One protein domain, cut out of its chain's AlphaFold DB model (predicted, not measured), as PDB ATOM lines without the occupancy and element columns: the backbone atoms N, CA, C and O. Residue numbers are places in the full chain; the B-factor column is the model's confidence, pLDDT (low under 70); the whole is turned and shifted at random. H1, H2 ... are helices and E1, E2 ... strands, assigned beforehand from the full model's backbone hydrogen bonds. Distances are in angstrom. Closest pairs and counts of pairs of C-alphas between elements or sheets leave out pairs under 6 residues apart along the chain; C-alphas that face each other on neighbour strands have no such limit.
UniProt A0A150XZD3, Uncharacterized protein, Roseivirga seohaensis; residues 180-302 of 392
ATOM      1  N   SER A 180      -3.304 -19.721  40.129       97.25
ATOM      2  CA  SER A 180      -4.021 -20.935  40.530       97.25
ATOM      3  C   SER A 180      -4.822 -21.521  39.379       97.25
ATOM      4  O   SER A 180      -4.870 -22.739  39.213       97.25
ATOM      5  N   LYS A 181      -5.386 -20.662  38.522       95.94
ATOM      6  CA  LYS A 181      -6.089 -21.091  37.311       95.94
ATOM      7  C   LYS A 181      -5.156 -21.787  36.323       95.94
ATOM      8  O   LYS A 181      -5.507 -22.847  35.811       95.94
ATOM      9  N   ALA A 182      -3.967 -21.236  36.085       97.00
ATOM     10  CA  ALA A 182      -2.983 -21.860  35.213       97.00
ATOM     11  C   ALA A 182      -2.517 -23.222  35.757       97.00
ATOM     12  O   ALA A 182      -2.386 -24.170  34.980       97.00
ATOM     13  N   ILE A 183      -2.320 -23.340  37.078       96.81
ATOM     14  CA  ILE A 183      -1.980 -24.617  37.728       96.81
ATOM     15  C   ILE A 183      -3.129 -25.614  37.577       96.81
ATOM     16  O   ILE A 183      -2.900 -26.759  37.201       96.81
ATOM     17  N   TYR A 184      -4.361 -25.184  37.843       95.00
ATOM     18  CA  TYR A 184      -5.555 -26.017  37.737       95.00
ATOM     19  C   TYR A 184      -5.709 -26.623  36.337       95.00
ATOM     20  O   TYR A 184      -5.870 -27.836  36.200       95.00
ATOM     21  N   GLU A 185      -5.615 -25.796  35.293       93.06
ATOM     22  CA  GLU A 185      -5.748 -26.236  33.899       93.06
ATOM     23  C   GLU A 185      -4.626 -27.206  33.488       93.06
ATOM     24  O   GLU A 185      -4.898 -28.247  32.879       93.06
ATOM     25  N   ASP A 186      -3.373 -26.909  33.854       93.38
ATOM     26  CA  ASP A 186      -2.224 -27.788  33.595       93.38
ATOM     27  C   ASP A 186      -2.362 -29.130  34.329       93.38
ATOM     28  O   ASP A 186      -2.188 -30.196  33.731       93.38
ATOM     29  N   LEU A 187      -2.747 -29.097  35.605       92.50
ATOM     30  CA  LEU A 187      -2.873 -30.286  36.437       92.50
ATOM     31  C   LEU A 187      -4.001 -31.201  35.952       92.50
ATOM     32  O   LEU A 187      -3.788 -32.406  35.818       92.50
ATOM     33  N   LEU A 188      -5.168 -30.644  35.612       89.31
ATOM     34  CA  LEU A 188      -6.265 -31.410  35.017       89.31
ATOM     35  C   LEU A 188      -5.856 -32.067  33.699       89.31
ATOM     36  O   LEU A 188      -6.151 -33.245  33.478       89.31
ATOM     37  N   SER A 189      -5.155 -31.327  32.835       90.94
ATOM     38  CA  SER A 189      -4.661 -31.869  31.571       90.94
ATOM     39  C   SER A 189      -3.742 -33.069  31.819       90.94
ATOM     40  O   SER A 189      -4.001 -34.163  31.307       90.94
ATOM     41  N   ARG A 190      -2.739 -32.920  32.694       91.69
ATOM     42  CA  ARG A 190      -1.782 -33.991  33.012       91.69
ATOM     43  C   ARG A 190      -2.432 -35.199  33.678       91.69
ATOM     44  O   ARG A 190      -2.054 -36.327  33.363       91.69
ATOM     45  N   LEU A 191      -3.408 -34.990  34.565       89.50
ATOM     46  CA  LEU A 191      -4.178 -36.071  35.189       89.50
ATOM     47  C   LEU A 191      -4.988 -36.845  34.143       89.50
ATOM     48  O   LEU A 191      -4.912 -38.070  34.097       89.50
ATOM     49  N   SER A 192      -5.702 -36.144  33.258       87.06
ATOM     50  CA  SER A 192      -6.534 -36.778  32.222       87.06
ATOM     51  C   SER A 192      -5.726 -37.600  31.210       87.06
ATOM     52  O   SER A 192      -6.211 -38.609  30.697       87.06
ATOM     53  N   LEU A 193      -4.480 -37.196  30.954       90.56
ATOM     54  CA  LEU A 193      -3.553 -37.867  30.042       90.56
ATOM     55  C   LEU A 193      -2.626 -38.871  30.748       90.56
ATOM     56  O   LEU A 193      -1.774 -39.472  30.095       90.56
ATOM     57  N   ASN A 194      -2.776 -39.049  32.066       88.81
ATOM     58  CA  ASN A 194      -1.925 -39.891  32.908       88.81
ATOM     59  C   ASN A 194      -0.417 -39.581  32.755       88.81
ATOM     60  O   ASN A 194       0.418 -40.476  32.645       88.81
ATOM     61  N   GLN A 195      -0.079 -38.289  32.713       93.38
ATOM     62  CA  GLN A 195       1.276 -37.769  32.475       93.38
ATOM     63  C   GLN A 195       2.052 -37.448  33.759       93.38
ATOM     64  O   GLN A 195       3.185 -36.970  33.694       93.38
ATOM     65  N   ILE A 196       1.463 -37.693  34.931       93.69
ATOM     66  CA  ILE A 196       2.124 -37.485  36.221       93.69
ATOM     67  C   ILE A 196       2.752 -38.815  36.664       93.69
ATOM     68  O   ILE A 196       2.016 -39.786  36.848       93.69
ATOM     69  N   PRO A 197       4.084 -38.891  36.854       95.06
ATOM     70  CA  PRO A 197       4.730 -40.088  37.389       95.06
ATOM     71  C   PRO A 197       4.136 -40.502  38.741       95.06
ATOM     72  O   PRO A 197       3.800 -39.645  39.555       95.06
ATOM     73  N   GLU A 198       4.069 -41.807  39.019       93.62
ATOM     74  CA  GLU A 198       3.411 -42.338  40.226       93.62
ATOM     75  C   GLU A 198       3.963 -41.740  41.533       93.62
ATOM     76  O   GLU A 198       3.192 -41.393  42.424       93.62
ATOM     77  N   ALA A 199       5.284 -41.545  41.629       94.81
ATOM     78  CA  ALA A 199       5.911 -40.910  42.789       94.81
ATOM     79  C   ALA A 199       5.394 -39.476  43.022       94.81
ATOM     80  O   ALA A 199       5.009 -39.133  44.138       94.81
ATOM     81  N   ASN A 200       5.303 -38.676  41.957       96.00
ATOM     82  CA  ASN A 200       4.804 -37.300  42.008       96.00
ATOM     83  C   ASN A 200       3.297 -37.255  42.297       96.00
ATOM     84  O   ASN A 200       2.818 -36.364  42.992       96.00
ATOM     85  N   LEU A 201       2.541 -38.229  41.780       93.81
ATOM     86  CA  LEU A 201       1.115 -38.359  42.067       93.81
ATOM     87  C   LEU A 201       0.868 -38.703  43.541       93.81
ATOM     88  O   LEU A 201      -0.075 -38.190  44.137       93.81
ATOM     89  N   ASN A 202       1.697 -39.561  44.137       94.31
ATOM     90  CA  ASN A 202       1.592 -39.890  45.557       94.31
ATOM     91  C   ASN A 202       1.891 -38.671  46.434       94.31
ATOM     92  O   ASN A 202       1.131 -38.414  47.361       94.31
ATOM     93  N   GLU A 203       2.906 -37.877  46.087       95.12
ATOM     94  CA  GLU A 203       3.180 -36.611  46.774       95.12
ATOM     95  C   GLU A 203       2.019 -35.610  46.622       95.12
ATOM     96  O   GLU A 203       1.592 -35.008  47.604       95.12
ATOM     97  N   LEU A 204       1.435 -35.474  45.423       95.00
ATOM     98  CA  LEU A 204       0.255 -34.622  45.212       95.00
ATOM     99  C   LEU A 204      -0.927 -35.008  46.095       95.00
ATOM    100  O   LEU A 204      -1.606 -34.123  46.604       95.00
ATOM    101  N   VAL A 205      -1.184 -36.306  46.276       94.31
ATOM    102  CA  VAL A 205      -2.280 -36.794  47.129       94.31
ATOM    103  C   VAL A 205      -2.094 -36.366  48.584       94.31
ATOM    104  O   VAL A 205      -3.081 -36.184  49.289       94.31
ATOM    105  N   GLU A 206      -0.864 -36.150  49.048       93.94
ATOM    106  CA  GLU A 206      -0.640 -35.660  50.410       93.94
ATOM    107  C   GLU A 206      -1.177 -34.234  50.593       93.94
ATOM    108  O   GLU A 206      -1.753 -33.935  51.637       93.94
ATOM    109  N   TYR A 207      -1.067 -33.381  49.569       95.19
ATOM    110  CA  TYR A 207      -1.564 -31.997  49.587       95.19
ATOM    111  C   TYR A 207      -3.018 -31.865  49.115       95.19
ATOM    112  O   TYR A 207      -3.753 -31.011  49.617       95.19
ATOM    113  N   PHE A 208      -3.431 -32.732  48.192       94.19
ATOM    114  CA  PHE A 208      -4.747 -32.780  47.557       94.19
ATOM    115  C   PHE A 208      -5.314 -34.209  47.660       94.19
ATOM    116  O   PHE A 208      -5.349 -34.945  46.671       94.19
ATOM    117  N   PRO A 209      -5.776 -34.649  48.844       91.69
ATOM    118  CA  PRO A 209      -6.176 -36.044  49.093       91.69
ATOM    119  C   PRO A 209      -7.335 -36.545  48.222       91.69
ATOM    120  O   PRO A 209      -7.519 -37.747  48.051       91.69
ATOM    121  N   TYR A 210      -8.091 -35.626  47.629       89.06
ATOM    122  CA  TYR A 210      -9.213 -35.894  46.736       89.06
ATOM    123  C   TYR A 210      -8.826 -35.911  45.249       89.06
ATOM    124  O   TYR A 210      -9.679 -36.187  44.413       89.06
ATOM    125  N   ILE A 211      -7.564 -35.650  44.884       88.00
ATOM    126  CA  ILE A 211      -7.149 -35.450  43.481       88.00
ATOM    127  C   ILE A 211      -7.344 -36.679  42.580       88.00
ATOM    128  O   ILE A 211      -7.385 -36.565  41.357       88.00
ATOM    129  N   LYS A 212      -7.476 -37.866  43.185       82.44
ATOM    130  CA  LYS A 212      -7.768 -39.132  42.495       82.44
ATOM    131  C   LYS A 212      -9.265 -39.366  42.256       82.44
ATOM    132  O   LYS A 212      -9.605 -40.308  41.546       82.44
ATOM    133  N   ASP A 213     -10.142 -38.546  42.831       82.44
ATOM    134  CA  ASP A 213     -11.591 -38.630  42.662       82.44
ATOM    135  C   ASP A 213     -12.100 -37.434  41.837       82.44
ATOM    136  O   ASP A 213     -12.241 -36.327  42.367       82.44
ATOM    137  N   PRO A 214     -12.415 -37.633  40.541       74.50
ATOM    138  CA  PRO A 214     -12.921 -36.569  39.679       74.50
ATOM    139  C   PRO A 214     -14.190 -35.889  40.204       74.50
ATOM    140  O   PRO A 214     -14.411 -34.719  39.900       74.50
ATOM    141  N   LEU A 215     -15.013 -36.586  40.999       73.06
ATOM    142  CA  LEU A 215     -16.245 -36.036  41.576       73.06
ATOM    143  C   LEU A 215     -15.983 -35.092  42.758       73.06
ATOM    144  O   LEU A 215     -16.904 -34.417  43.217       73.06
ATOM    145  N   LEU A 216     -14.750 -35.068  43.270       74.69
ATOM    146  CA  LEU A 216     -14.325 -34.221  44.381       74.69
ATOM    147  C   LEU A 216     -13.378 -33.096  43.948       74.69
ATOM    148  O   LEU A 216     -13.074 -32.227  44.764       74.69
ATOM    149  N   LEU A 217     -12.936 -33.083  42.684       76.69
ATOM    150  CA  LEU A 217     -12.209 -31.949  42.102       76.69
ATOM    151  C   LEU A 217     -13.120 -30.717  42.012       76.69
ATOM    152  O   LEU A 217     -12.731 -29.631  42.446       76.69
ATOM    153  N   ASP A 218     -14.347 -30.951  41.536       74.94
ATOM    154  CA  ASP A 218     -15.421 -29.978  41.380       74.94
ATOM    155  C   ASP A 218     -16.716 -30.524  41.989       74.94
ATOM    156  O   ASP A 218     -17.165 -31.620  41.655       74.94
ATOM    157  N   TYR A 219     -17.356 -29.747  42.862       66.44
ATOM    158  CA  TYR A 219     -18.604 -30.128  43.519       66.44
ATOM    159  C   TYR A 219     -19.761 -29.235  43.071       66.44
ATOM    160  O   TYR A 219     -19.726 -28.024  43.269       66.44
ATOM    161  N   TYR A 220     -20.830 -29.812  42.516       63.69
ATOM    162  CA  TYR A 220     -22.026 -29.050  42.143       63.69
ATOM    163  C   TYR A 220     -23.033 -29.003  43.299       63.69
ATOM    164  O   TYR A 220     -23.558 -30.038  43.718       63.69
ATOM    165  N   ARG A 221     -23.357 -27.805  43.798       60.06
ATOM    166  CA  ARG A 221     -24.359 -27.601  44.857       60.06
ATOM    167  C   ARG A 221     -25.262 -26.430  44.521       60.06
ATOM    168  O   ARG A 221     -24.777 -25.352  44.214       60.06
ATOM    169  N   ASN A 222     -26.577 -26.617  44.642       59.91
ATOM    170  CA  ASN A 222     -27.566 -25.536  44.521       59.91
ATOM    171  C   ASN A 222     -27.442 -24.677  43.243       59.91
ATOM    172  O   ASN A 222     -27.768 -23.496  43.268       59.91
ATOM    173  N   GLY A 223     -26.991 -25.255  42.123       60.97
ATOM    174  CA  GLY A 223     -26.824 -24.515  40.866       60.97
ATOM    175  C   GLY A 223     -25.450 -23.863  40.672       60.97
ATOM    176  O   GLY A 223     -25.272 -23.128  39.705       60.97
ATOM    177  N   THR A 224     -24.488 -24.113  41.563       63.00
ATOM    178  CA  THR A 224     -23.141 -23.530  41.510       63.00
ATOM    179  C   THR A 224     -22.081 -24.623  41.611       63.00
ATOM    180  O   THR A 224     -22.177 -25.516  42.456       63.00
ATOM    181  N   THR A 225     -21.061 -24.549  40.755       74.00
ATOM    182  CA  THR A 225     -19.868 -25.396  40.857       74.00
ATOM    183  C   THR A 225     -18.899 -24.787  41.864       74.00
ATOM    184  O   THR A 225     -18.483 -23.641  41.720       74.00
ATOM    185  N   VAL A 226     -18.540 -25.558  42.883       72.94
ATOM    186  CA  VAL A 226     -17.449 -25.259  43.808       72.94
ATOM    187  C   VAL A 226     -16.215 -25.997  43.311       72.94
ATOM    188  O   VAL A 226     -16.157 -27.224  43.373       72.94
ATOM    189  N   HIS A 227     -15.241 -25.246  42.813       84.00
ATOM    190  CA  HIS A 227     -13.970 -25.785  42.341       84.00
ATOM    191  C   HIS A 227     -13.028 -25.980  43.536       84.00
ATOM    192  O   HIS A 227     -12.288 -25.066  43.910       84.00
ATOM    193  N   VAL A 228     -13.092 -27.152  44.178       90.94
ATOM    194  CA  VAL A 228     -12.344 -27.448  45.416       90.94
ATOM    195  C   VAL A 228     -10.845 -27.342  45.158       90.94
ATOM    196  O   VAL A 228     -10.136 -26.661  45.893       90.94
ATOM    197  N   LEU A 229     -10.365 -27.949  44.065       92.56
ATOM    198  CA  LEU A 229      -8.962 -27.855  43.661       92.56
ATOM    199  C   LEU A 229      -8.524 -26.406  43.421       92.56
ATOM    200  O   LEU A 229      -7.484 -26.013  43.932       92.56
ATOM    201  N   MET A 230      -9.321 -25.608  42.708       92.94
ATOM    202  CA  MET A 230      -8.999 -24.198  42.459       92.94
ATOM    203  C   MET A 230      -8.894 -23.398  43.762       92.94
ATOM    204  O   MET A 230      -7.946 -22.643  43.940       92.94
ATOM    205  N   SER A 231      -9.846 -23.597  44.679       94.25
ATOM    206  CA  SER A 231      -9.862 -22.897  45.970       94.25
ATOM    207  C   SER A 231      -8.623 -23.258  46.791       94.25
ATOM    208  O   SER A 231      -7.951 -22.390  47.329       94.25
ATOM    209  N   HIS A 232      -8.257 -24.542  46.824       96.62
ATOM    210  CA  HIS A 232      -7.074 -24.999  47.554       96.62
ATOM    211  C   HIS A 232      -5.772 -24.500  46.934       96.62
ATOM    212  O   HIS A 232      -4.862 -24.130  47.669       96.62
ATOM    213  N   LEU A 233      -5.679 -24.473  45.601       97.69
ATOM    214  CA  LEU A 233      -4.538 -23.892  44.892       97.69
ATOM    215  C   LEU A 233      -4.369 -22.409  45.242       97.69
ATOM    216  O   LEU A 233      -3.250 -22.006  45.552       97.69
ATOM    217  N   ALA A 234      -5.466 -21.646  45.278       97.88
ATOM    218  CA  ALA A 234      -5.444 -20.241  45.681       97.88
ATOM    219  C   ALA A 234      -4.912 -20.072  47.108       97.88
ATOM    220  O   ALA A 234      -3.966 -19.317  47.308       97.88
ATOM    221  N   GLU A 235      -5.427 -20.829  48.080       97.81
ATOM    222  CA  GLU A 235      -4.944 -20.779  49.469       97.81
ATOM    223  C   GLU A 235      -3.443 -21.087  49.581       97.81
ATOM    224  O   GLU A 235      -2.705 -20.343  50.227       97.81
ATOM    225  N   TYR A 236      -2.966 -22.151  48.919       98.38
ATOM    226  CA  TYR A 236      -1.540 -22.494  48.920       98.38
ATOM    227  C   TYR A 236      -0.684 -21.406  48.268       98.38
ATOM    228  O   TYR A 236       0.376 -21.076  48.801       98.38
ATOM    229  N   PHE A 237      -1.119 -20.833  47.140       98.62
ATOM    230  CA  PHE A 237      -0.403 -19.721  46.517       98.62
ATOM    231  C   PHE A 237      -0.345 -18.513  47.450       98.62
ATOM    232  O   PHE A 237       0.712 -17.906  47.577       98.62
ATOM    233  N   CYS A 238      -1.441 -18.176  48.126       98.50
ATOM    234  CA  CYS A 238      -1.506 -17.016  49.010       98.50
ATOM    235  C   CYS A 238      -0.626 -17.193  50.256       98.50
ATOM    236  O   CYS A 238       0.043 -16.248  50.677       98.50
ATOM    237  N   ASP A 239      -0.537 -18.412  50.796       98.44
ATOM    238  CA  ASP A 239       0.415 -18.747  51.862       98.44
ATOM    239  C   ASP A 239       1.869 -18.633  51.398       98.44
ATOM    240  O   ASP A 239       2.696 -18.026  52.085       98.44
ATOM    241  N   LEU A 240       2.184 -19.175  50.215       98.62
ATOM    242  CA  LEU A 240       3.508 -19.044  49.608       98.62
ATOM    243  C   LEU A 240       3.843 -17.569  49.376       98.62
ATOM    244  O   LEU A 240       4.903 -17.121  49.807       98.62
ATOM    245  N   PHE A 241       2.922 -16.809  48.780       98.69
ATOM    246  CA  PHE A 241       3.056 -15.382  48.517       98.69
ATOM    247  C   PHE A 241       3.394 -14.617  49.794       98.69
ATOM    248  O   PHE A 241       4.405 -13.914  49.825       98.69
ATOM    249  N   ALA A 242       2.597 -14.798  50.850       98.38
ATOM    250  CA  ALA A 242       2.805 -14.134  52.127       98.38
ATOM    251  C   ALA A 242       4.161 -14.512  52.738       98.38
ATOM    252  O   ALA A 242       4.910 -13.643  53.185       98.38
ATOM    253  N   SER A 243       4.529 -15.794  52.684       98.19
ATOM    254  CA  SER A 243       5.771 -16.281  53.289       98.19
ATOM    255  C   SER A 243       7.052 -15.713  52.671       98.19
ATOM    256  O   SER A 243       8.088 -15.680  53.337       98.19
ATOM    257  N   GLN A 244       6.980 -15.193  51.440       98.31
ATOM    258  CA  GLN A 244       8.087 -14.459  50.827       98.31
ATOM    259  C   GLN A 244       8.466 -13.206  51.618       98.31
ATOM    260  O   GLN A 244       9.634 -12.840  51.618       98.31
ATOM    261  N   TYR A 245       7.506 -12.568  52.291       98.19
ATOM    262  CA  TYR A 245       7.693 -11.298  52.997       98.19
ATOM    263  C   TYR A 245       7.762 -11.486  54.512       98.19
ATOM    264  O   TYR A 245       8.586 -10.883  55.187       98.19
ATOM    265  N   ILE A 246       6.918 -12.356  55.063       96.75
ATOM    266  CA  ILE A 246       6.712 -12.458  56.515       96.75
ATOM    267  C   ILE A 246       7.039 -13.844  57.077       96.75
ATOM    268  O   ILE A 246       6.543 -14.220  58.140       96.75
ATOM    269  N   HIS A 247       7.864 -14.624  56.374       96.19
ATOM    270  CA  HIS A 247       8.269 -15.963  56.802       96.19
ATOM    271  C   HIS A 247       7.044 -16.845  57.147       96.19
ATOM    272  O   HIS A 247       6.067 -16.887  56.406       96.19
ATOM    273  N   SER A 248       7.058 -17.548  58.277       94.25
ATOM    274  CA  SER A 248       5.957 -18.389  58.753       94.25
ATOM    275  C   SER A 248       4.992 -17.665  59.706       94.25
ATOM    276  O   SER A 248       4.187 -18.322  60.363       94.25
ATOM    277  N   CYS A 249       5.012 -16.326  59.786       94.06
ATOM    278  CA  CYS A 249       4.212 -15.582  60.770       94.06
ATOM    279  C   CYS A 249       2.707 -15.889  60.681       94.06
ATOM    280  O   CYS A 249       2.075 -16.184  61.698       94.06
ATOM    281  N   SER A 250       2.141 -15.919  59.469       90.44
ATOM    282  CA  SER A 250       0.727 -16.272  59.258       90.44
ATOM    283  C   SER A 250       0.391 -17.694  59.724       90.44
ATOM    284  O   SER A 250      -0.722 -17.940  60.193       90.44
ATOM    285  N   ASN A 251       1.356 -18.622  59.686       92.06
ATOM    286  CA  ASN A 251       1.156 -19.997  60.147       92.06
ATOM    287  C   ASN A 251       0.936 -20.068  61.660       92.06
ATOM    288  O   ASN A 251       0.170 -20.917  62.109       92.06
ATOM    289  N   HIS A 252       1.558 -19.190  62.457       89.19
ATOM    290  CA  HIS A 252       1.336 -19.167  63.907       89.19
ATOM    291  C   HIS A 252      -0.124 -18.859  64.240       89.19
ATOM    292  O   HIS A 252      -0.739 -19.560  65.049       89.19
ATOM    293  N   TYR A 253      -0.689 -17.853  63.572       84.31
ATOM    294  CA  TYR A 253      -2.079 -17.459  63.763       84.31
ATOM    295  C   TYR A 253      -3.048 -18.517  63.218       84.31
ATOM    296  O   TYR A 253      -3.943 -18.958  63.941       84.31
ATOM    297  N   LEU A 254      -2.814 -19.013  61.998       87.12
ATOM    298  CA  LEU A 254      -3.613 -20.082  61.393       87.12
ATOM    299  C   LEU A 254      -3.648 -21.334  62.282       87.12
ATOM    300  O   LEU A 254      -4.717 -21.882  62.544       87.12
ATOM    301  N   ASN A 255      -2.489 -21.765  62.782       89.12
ATOM    302  CA  ASN A 255      -2.379 -22.954  63.617       89.12
ATOM    303  C   ASN A 255      -3.131 -22.810  64.947       89.12
ATOM    304  O   ASN A 255      -3.747 -23.770  65.411       89.12
ATOM    305  N   TYR A 256      -3.093 -21.615  65.545       87.50
ATOM    306  CA  TYR A 256      -3.843 -21.305  66.759       87.50
ATOM    307  C   TYR A 256      -5.359 -21.374  66.523       87.50
ATOM    308  O   TYR A 256      -6.070 -22.008  67.304       87.50
ATOM    309  N   LEU A 257      -5.849 -20.775  65.433       85.81
ATOM    310  CA  LEU A 257      -7.280 -20.725  65.125       85.81
ATOM    311  C   LEU A 257      -7.865 -22.099  64.790       85.81
ATOM    312  O   LEU A 257      -8.964 -22.430  65.230       85.81
ATOM    313  N   THR A 258      -7.144 -22.907  64.014       85.94
ATOM    314  CA  THR A 258      -7.660 -24.196  63.537       85.94
ATOM    315  C   THR A 258      -7.262 -25.375  64.417       85.94
ATOM    316  O   THR A 258      -7.720 -26.488  64.165       85.94
ATOM    317  N   GLN A 259      -6.419 -25.154  65.430       87.62
ATOM    318  CA  GLN A 259      -5.880 -26.199  66.307       87.62
ATOM    319  C   GLN A 259      -5.184 -27.315  65.515       87.62
ATOM    320  O   GLN A 259      -5.416 -28.502  65.746       87.62
ATOM    321  N   SER A 260      -4.353 -26.924  64.544       86.81
ATOM    322  CA  SER A 260      -3.625 -27.856  63.670       86.81
ATOM    323  C   SER A 260      -4.538 -28.831  62.909       86.81
ATOM    324  O   SER A 260      -4.192 -29.999  62.735       86.81
ATOM    325  N   ASN A 261      -5.711 -28.375  62.448       88.75
ATOM    326  CA  ASN A 261      -6.677 -29.240  61.767       88.75
ATOM    327  C   ASN A 261      -6.042 -29.985  60.574       88.75
ATOM    328  O   ASN A 261      -5.422 -29.388  59.686       88.75
ATOM    329  N   THR A 262      -6.220 -31.305  60.555       90.19
ATOM    330  CA  THR A 262      -5.729 -32.209  59.506       90.19
ATOM    331  C   THR A 262      -6.756 -32.448  58.400       90.19
ATOM    332  O   THR A 262      -6.404 -32.955  57.338       90.19
ATOM    333  N   ASN A 263      -8.015 -32.055  58.611       91.00
ATOM    334  CA  ASN A 263      -9.073 -32.175  57.616       91.00
ATOM    335  C   ASN A 263      -9.086 -30.964  56.681       91.00
ATOM    336  O   ASN A 263      -8.893 -29.830  57.119       91.00
ATOM    337  N   TYR A 264      -9.369 -31.207  55.403       91.50
ATOM    338  CA  TYR A 264      -9.658 -30.160  54.427       91.50
ATOM    339  C   TYR A 264     -11.170 -29.902  54.336       91.50
ATOM    340  O   TYR A 264     -11.990 -30.717  54.762       91.50
ATOM    341  N   SER A 265     -11.542 -28.762  53.763       90.75
ATOM    342  CA  SER A 265     -12.927 -28.374  53.481       90.75
ATOM    343  C   SER A 265     -13.116 -28.085  51.991       90.75
ATOM    344  O   SER A 265     -12.190 -28.216  51.196       90.75
ATOM    345  N   GLN A 266     -14.321 -27.677  51.588       88.00
ATOM    346  CA  GLN A 266     -14.592 -27.313  50.192       88.00
ATOM    347  C   GLN A 266     -13.817 -26.072  49.735       88.00
ATOM    348  O   GLN A 266     -13.542 -25.939  48.549       88.00
ATOM    349  N   THR A 267     -13.475 -25.181  50.664       88.75
ATOM    350  CA  THR A 267     -12.840 -23.893  50.362       88.75
ATOM    351  C   THR A 267     -11.382 -23.834  50.794       88.75
ATOM    352  O   THR A 267     -10.614 -23.125  50.165       88.75
ATOM    353  N   HIS A 268     -10.978 -24.619  51.797       92.88
ATOM    354  CA  HIS A 268      -9.625 -24.552  52.355       92.88
ATOM    355  C   HIS A 268      -8.959 -25.933  52.439       92.88
ATOM    356  O   HIS A 268      -9.624 -26.890  52.868       92.88
ATOM    357  N   PRO A 269      -7.652 -26.041  52.131       94.69
ATOM    358  CA  PRO A 269      -6.852 -27.210  52.474       94.69
ATOM    359  C   PRO A 269      -6.744 -27.389  53.993       94.69
ATOM    360  O   PRO A 269      -7.104 -26.506  54.776       94.69
ATOM    361  N   SER A 270      -6.218 -28.535  54.430       95.19
ATOM    362  CA  SER A 270      -5.912 -28.730  55.849       95.19
ATOM    363  C   SER A 270      -4.810 -27.770  56.305       95.19
ATOM    364  O   SER A 270      -3.870 -27.477  55.561       95.19
ATOM    365  N   THR A 271      -4.877 -27.311  57.555       95.06
ATOM    366  CA  THR A 271      -3.841 -26.435  58.122       95.06
ATOM    367  C   THR A 271      -2.479 -27.113  58.132       95.06
ATOM    368  O   THR A 271      -1.476 -26.477  57.827       95.06
ATOM    369  N   THR A 272      -2.443 -28.416  58.416       94.88
ATOM    370  CA  THR A 272      -1.194 -29.191  58.387       94.88
ATOM    371  C   THR A 272      -0.519 -29.118  57.013       94.88
ATOM    372  O   THR A 272       0.688 -28.903  56.935       94.88
ATOM    373  N   ASN A 273      -1.286 -29.235  55.925       96.38
ATOM    374  CA  ASN A 273      -0.717 -29.182  54.581       96.38
ATOM    375  C   ASN A 273      -0.306 -27.765  54.172       96.38
ATOM    376  O   ASN A 273       0.729 -27.605  53.529       96.38
ATOM    377  N   ARG A 274      -1.082 -26.743  54.557       97.50
ATOM    378  CA  ARG A 274      -0.737 -25.327  54.331       97.50
ATOM    379  C   ARG A 274       0.609 -24.975  54.964       97.50
ATOM    380  O   ARG A 274       1.511 -24.502  54.277       97.50
ATOM    381  N   ILE A 275       0.788 -25.336  56.237       96.75
ATOM    382  CA  ILE A 275       2.055 -25.147  56.962       96.75
ATOM    383  C   ILE A 275       3.188 -25.917  56.281       96.75
ATOM    384  O   ILE A 275       4.257 -25.359  56.049       96.75
ATOM    385  N   ARG A 276       2.950 -27.180  55.900       96.69
ATOM    386  CA  ARG A 276       3.953 -28.001  55.213       96.69
ATOM    387  C   ARG A 276       4.401 -27.389  53.882       96.69
ATOM    388  O   ARG A 276       5.592 -27.435  53.586       96.69
ATOM    389  N   MET A 277       3.482 -26.821  53.097       97.88
ATOM    390  CA  MET A 277       3.801 -26.151  51.829       97.88
ATOM    391  C   MET A 277       4.760 -24.975  52.059       97.88
ATOM    392  O   MET A 277       5.805 -24.890  51.416       97.88
ATOM    393  N   VAL A 278       4.439 -24.117  53.033       98.12
ATOM    394  CA  VAL A 278       5.278 -22.971  53.417       98.12
ATOM    395  C   VAL A 278       6.640 -23.425  53.940       98.12
ATOM    396  O   VAL A 278       7.665 -22.912  53.501       98.12
ATOM    397  N   ASP A 279       6.682 -24.418  54.828       97.62
ATOM    398  CA  ASP A 279       7.938 -24.943  55.373       97.62
ATOM    399  C   ASP A 279       8.842 -25.520  54.275       97.62
ATOM    400  O   ASP A 279      10.052 -25.292  54.290       97.62
ATOM    401  N   THR A 280       8.255 -26.243  53.317       97.62
ATOM    402  CA  THR A 280       8.970 -26.810  52.161       97.62
ATOM    403  C   THR A 280       9.618 -25.692  51.339       97.62
ATOM    404  O   THR A 280      10.807 -25.767  51.019       97.62
ATOM    405  N   PHE A 281       8.869 -24.619  51.069       98.38
ATOM    406  CA  PHE A 281       9.356 -23.438  50.358       98.38
ATOM    407  C   PHE A 281      10.477 -22.714  51.117       98.38
ATOM    408  O   PHE A 281      11.565 -22.512  50.572       98.38
ATOM    409  N   LEU A 282      10.267 -22.390  52.395       97.75
ATOM    410  CA  LEU A 282      11.238 -21.651  53.211       97.75
ATOM    411  C   LEU A 282      12.547 -22.431  53.419       97.75
ATOM    412  O   LEU A 282      13.624 -21.832  53.459       97.75
ATOM    413  N   LYS A 283      12.483 -23.768  53.505       97.50
ATOM    414  CA  LYS A 283      13.663 -24.647  53.607       97.50
ATOM    415  C   LYS A 283      14.330 -24.943  52.261       97.50
ATOM    416  O   LYS A 283      15.391 -25.568  52.249       97.50
ATOM    417  N   LYS A 284      13.751 -24.487  51.144       96.06
ATOM    418  CA  LYS A 284      14.208 -24.779  49.772       96.06
ATOM    419  C   LYS A 284      14.263 -26.285  49.487       96.06
ATOM    420  O   LYS A 284      15.156 -26.774  48.788       96.06
ATOM    421  N   GLU A 285      13.327 -27.027  50.068       96.69
ATOM    422  CA  GLU A 285      13.168 -28.455  49.821       96.69
ATOM    423  C   GLU A 285      12.499 -28.673  48.459       96.69
ATOM    424  O   GLU A 285      11.627 -27.917  48.037       96.69
ATOM    425  N   LYS A 286      12.914 -29.720  47.741       94.88
ATOM    426  CA  LYS A 286      12.302 -30.063  46.453       94.88
ATOM    427  C   LYS A 286      10.996 -30.807  46.691       94.88
ATOM    428  O   LYS A 286      11.003 -31.836  47.359       94.88
ATOM    429  N   SER A 287       9.924 -30.329  46.073       96.31
ATOM    430  CA  SER A 287       8.601 -30.944  46.134       96.31
ATOM    431  C   SER A 287       7.885 -30.763  44.802       96.31
ATOM    432  O   SER A 287       7.947 -29.684  44.210       96.31
ATOM    433  N   PHE A 288       7.222 -31.809  44.301       96.88
ATOM    434  CA  PHE A 288       6.491 -31.706  43.039       96.88
ATOM    435  C   PHE A 288       5.327 -30.699  43.104       96.88
ATOM    436  O   PHE A 288       5.248 -29.863  42.204       96.88
ATOM    437  N   PRO A 289       4.467 -30.698  44.145       96.50
ATOM    438  CA  PRO A 289       3.492 -29.634  44.374       96.50
ATOM    439  C   PRO A 289       4.090 -28.225  44.318       96.50
ATOM    440  O   PRO A 289       3.579 -27.402  43.566       96.50
ATOM    441  N   LEU A 290       5.188 -27.955  45.035       98.00
ATOM    442  CA  LEU A 290       5.833 -26.634  45.025       98.00
ATOM    443  C   LEU A 290       6.326 -26.249  43.620       98.00
ATOM    444  O   LEU A 290       6.083 -25.133  43.166       98.00
ATOM    445  N   ALA A 291       6.921 -27.197  42.892       97.62
ATOM    446  CA  ALA A 291       7.389 -26.973  41.527       97.62
ATOM    447  C   ALA A 291       6.255 -26.601  40.548       97.62
ATOM    448  O   ALA A 291       6.508 -25.914  39.558       97.62
ATOM    449  N   LEU A 292       5.006 -27.021  40.807       97.44
ATOM    450  CA  LEU A 292       3.850 -26.571  40.018       97.44
ATOM    451  C   LEU A 292       3.605 -25.068  40.197       97.44
ATOM    452  O   LEU A 292       3.377 -24.375  39.207       97.44
ATOM    453  N   PHE A 293       3.690 -24.565  41.432       98.38
ATOM    454  CA  PHE A 293       3.538 -23.137  41.722       98.38
ATOM    455  C   PHE A 293       4.680 -22.321  41.119       98.38
ATOM    456  O   PHE A 293       4.424 -21.338  40.428       98.38
ATOM    457  N   GLU A 294       5.928 -22.755  41.311       98.06
ATOM    458  CA  GLU A 294       7.108 -22.093  40.740       98.06
ATOM    459  C   GLU A 294       7.010 -21.997  39.210       98.06
ATOM    460  O   GLU A 294       7.199 -20.926  38.631       98.06
ATOM    461  N   HIS A 295       6.641 -23.099  38.547       97.19
ATOM    462  CA  HIS A 295       6.475 -23.127  37.097       97.19
ATOM    463  C   HIS A 295       5.328 -22.230  36.614       97.19
ATOM    464  O   HIS A 295       5.473 -21.532  35.610       97.19
ATOM    465  N   ALA A 296       4.187 -22.240  37.307       98.00
ATOM    466  CA  ALA A 296       3.041 -21.422  36.930       98.00
ATOM    467  C   ALA A 296       3.313 -19.926  37.101       98.00
ATOM    468  O   ALA A 296       2.939 -19.150  36.225       98.00
ATOM    469  N   VAL A 297       4.006 -19.522  38.170       98.25
ATOM    470  CA  VAL A 297       4.410 -18.126  38.385       98.25
ATOM    471  C   VAL A 297       5.306 -17.638  37.254       98.25
ATOM    472  O   VAL A 297       5.004 -16.609  36.649       98.25
ATOM    473  N   LEU A 298       6.344 -18.400  36.904       97.25
ATOM    474  CA  LEU A 298       7.219 -18.069  35.779       97.25
ATOM    475  C   LEU A 298       6.417 -17.941  34.476       97.25
ATOM    476  O   LEU A 298       6.469 -16.914  33.804       97.25
ATOM    477  N   LYS A 299       5.562 -18.923  34.173       96.38
ATOM    478  CA  LYS A 299       4.731 -18.915  32.962       96.38
ATOM    479  C   LYS A 299       3.776 -17.717  32.894       96.38
ATOM    480  O   LYS A 299       3.698 -17.063  31.856       96.38
ATOM    481  N   CYS A 300       3.038 -17.429  33.965       96.56
ATOM    482  CA  CYS A 300       2.057 -16.339  33.998       96.56
ATOM    483  C   CYS A 300       2.703 -14.952  33.975       96.56
ATOM    484  O   CYS A 300       2.048 -13.980  33.607       96.56
ATOM    485  N   THR A 301       3.981 -14.857  34.340       95.44
ATOM    486  CA  THR A 301       4.717 -13.591  34.412       95.44
ATOM    487  C   THR A 301       5.800 -13.464  33.342       95.44
ATOM    488  O   THR A 301       6.645 -12.582  33.429       95.44
ATOM    489  N   SER A 302       5.762 -14.307  32.303       94.19
ATOM    490  CA  SER A 302       6.745 -14.311  31.203       94.19
ATOM    491  C   SER A 302       8.199 -14.409  31.687       94.19
ATOM    492  O   SER A 302       9.077 -13.721  31.172       94.19
TER     493      SER A 302
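Overview. This is residues 180 to 302 of the 392 residues of an uncharacterized protein of Roseivirga seohaensis (UniProt A0A150XZD3). Crossed helices gather round the long helix H4: the helical hairpin of H5 and H6 packs on its residues 235 to 243, the beginning of H1 packs on its residues 229 to 237, and H7 packs on both H1 and H2. A small two-stranded antiparallel hairpin, E1 and E2, runs into H4, and residues 220 to 225 at its tip stick out. The printed part has 123 residues, with seven named helices and two strands in the order H1 H2 H3 E1 E2 H4 H5 H6 H7, mostly helix. It is compact, with a radius of gyration of the C-alphas of 14.4 A and spans of 37 by 36 by 28 A.

Along the chain. H1, residues 180 to 192, begins with C-alpha 180 at (-4.021, -20.935, 40.530) and is 18.1 A long. H2 is residues 198 to 207, H3 214 to 217, E1 218 to 221 and E2 224 to 227. H4, residues 228 to 246, is 26.7 A long. H5 is residues 249 to 258 and H6 271 to 282. H7, residues 288 to 300, is 18.4 A long and ends with C-alpha 300 at (2.057, -16.339, 33.998).

Arrangement. The hub H4 touches H1 at a steep tilt of 48 degrees, closest at the C-alphas of Ser 180 and Leu 233, 5.3 A. H4 touches H6, closest C-alphas Leu 240 and Val 278, 5.8 A. H5 and H6 touch at a shallow tilt of 13 degrees, opposite ways, closest C-alphas Asn 251 and Ile 275, 6.1 A. H7 touches H1, closest C-alphas Ile 183 and Ala 296, 6.0 A. H7 touches H2 about perpendicular, at 85 degrees, with residues 288 to 289 alone, closest C-alphas Asn 200 and Phe 288, 5.9 A. H3 and H4 only just touch, with 3 pairs of C-alphas within 8 A, closest Leu 217 and Leu 229, 5.5 A. In the hairpin of E1 and E2, N 219 and O 226 are within hydrogen-bond range at 2.8 A. Every O i to N i+4 pair is within range in H1 and H6, but 5 of 6 in H2, 14 of 15 in H4, 5 of 6 in H5 and 8 of 9 in H7; H3 is too short for one.

Size, cuts and confidence. The two C-alphas farthest apart, Gly 223 and Lys 283, are 42.4 A apart. The printed part has no cut. The link from H5 to H6, residues 259 to 270, is long. Mean pLDDT of the printed part is 91.3; residues 219 to 224 are under 70.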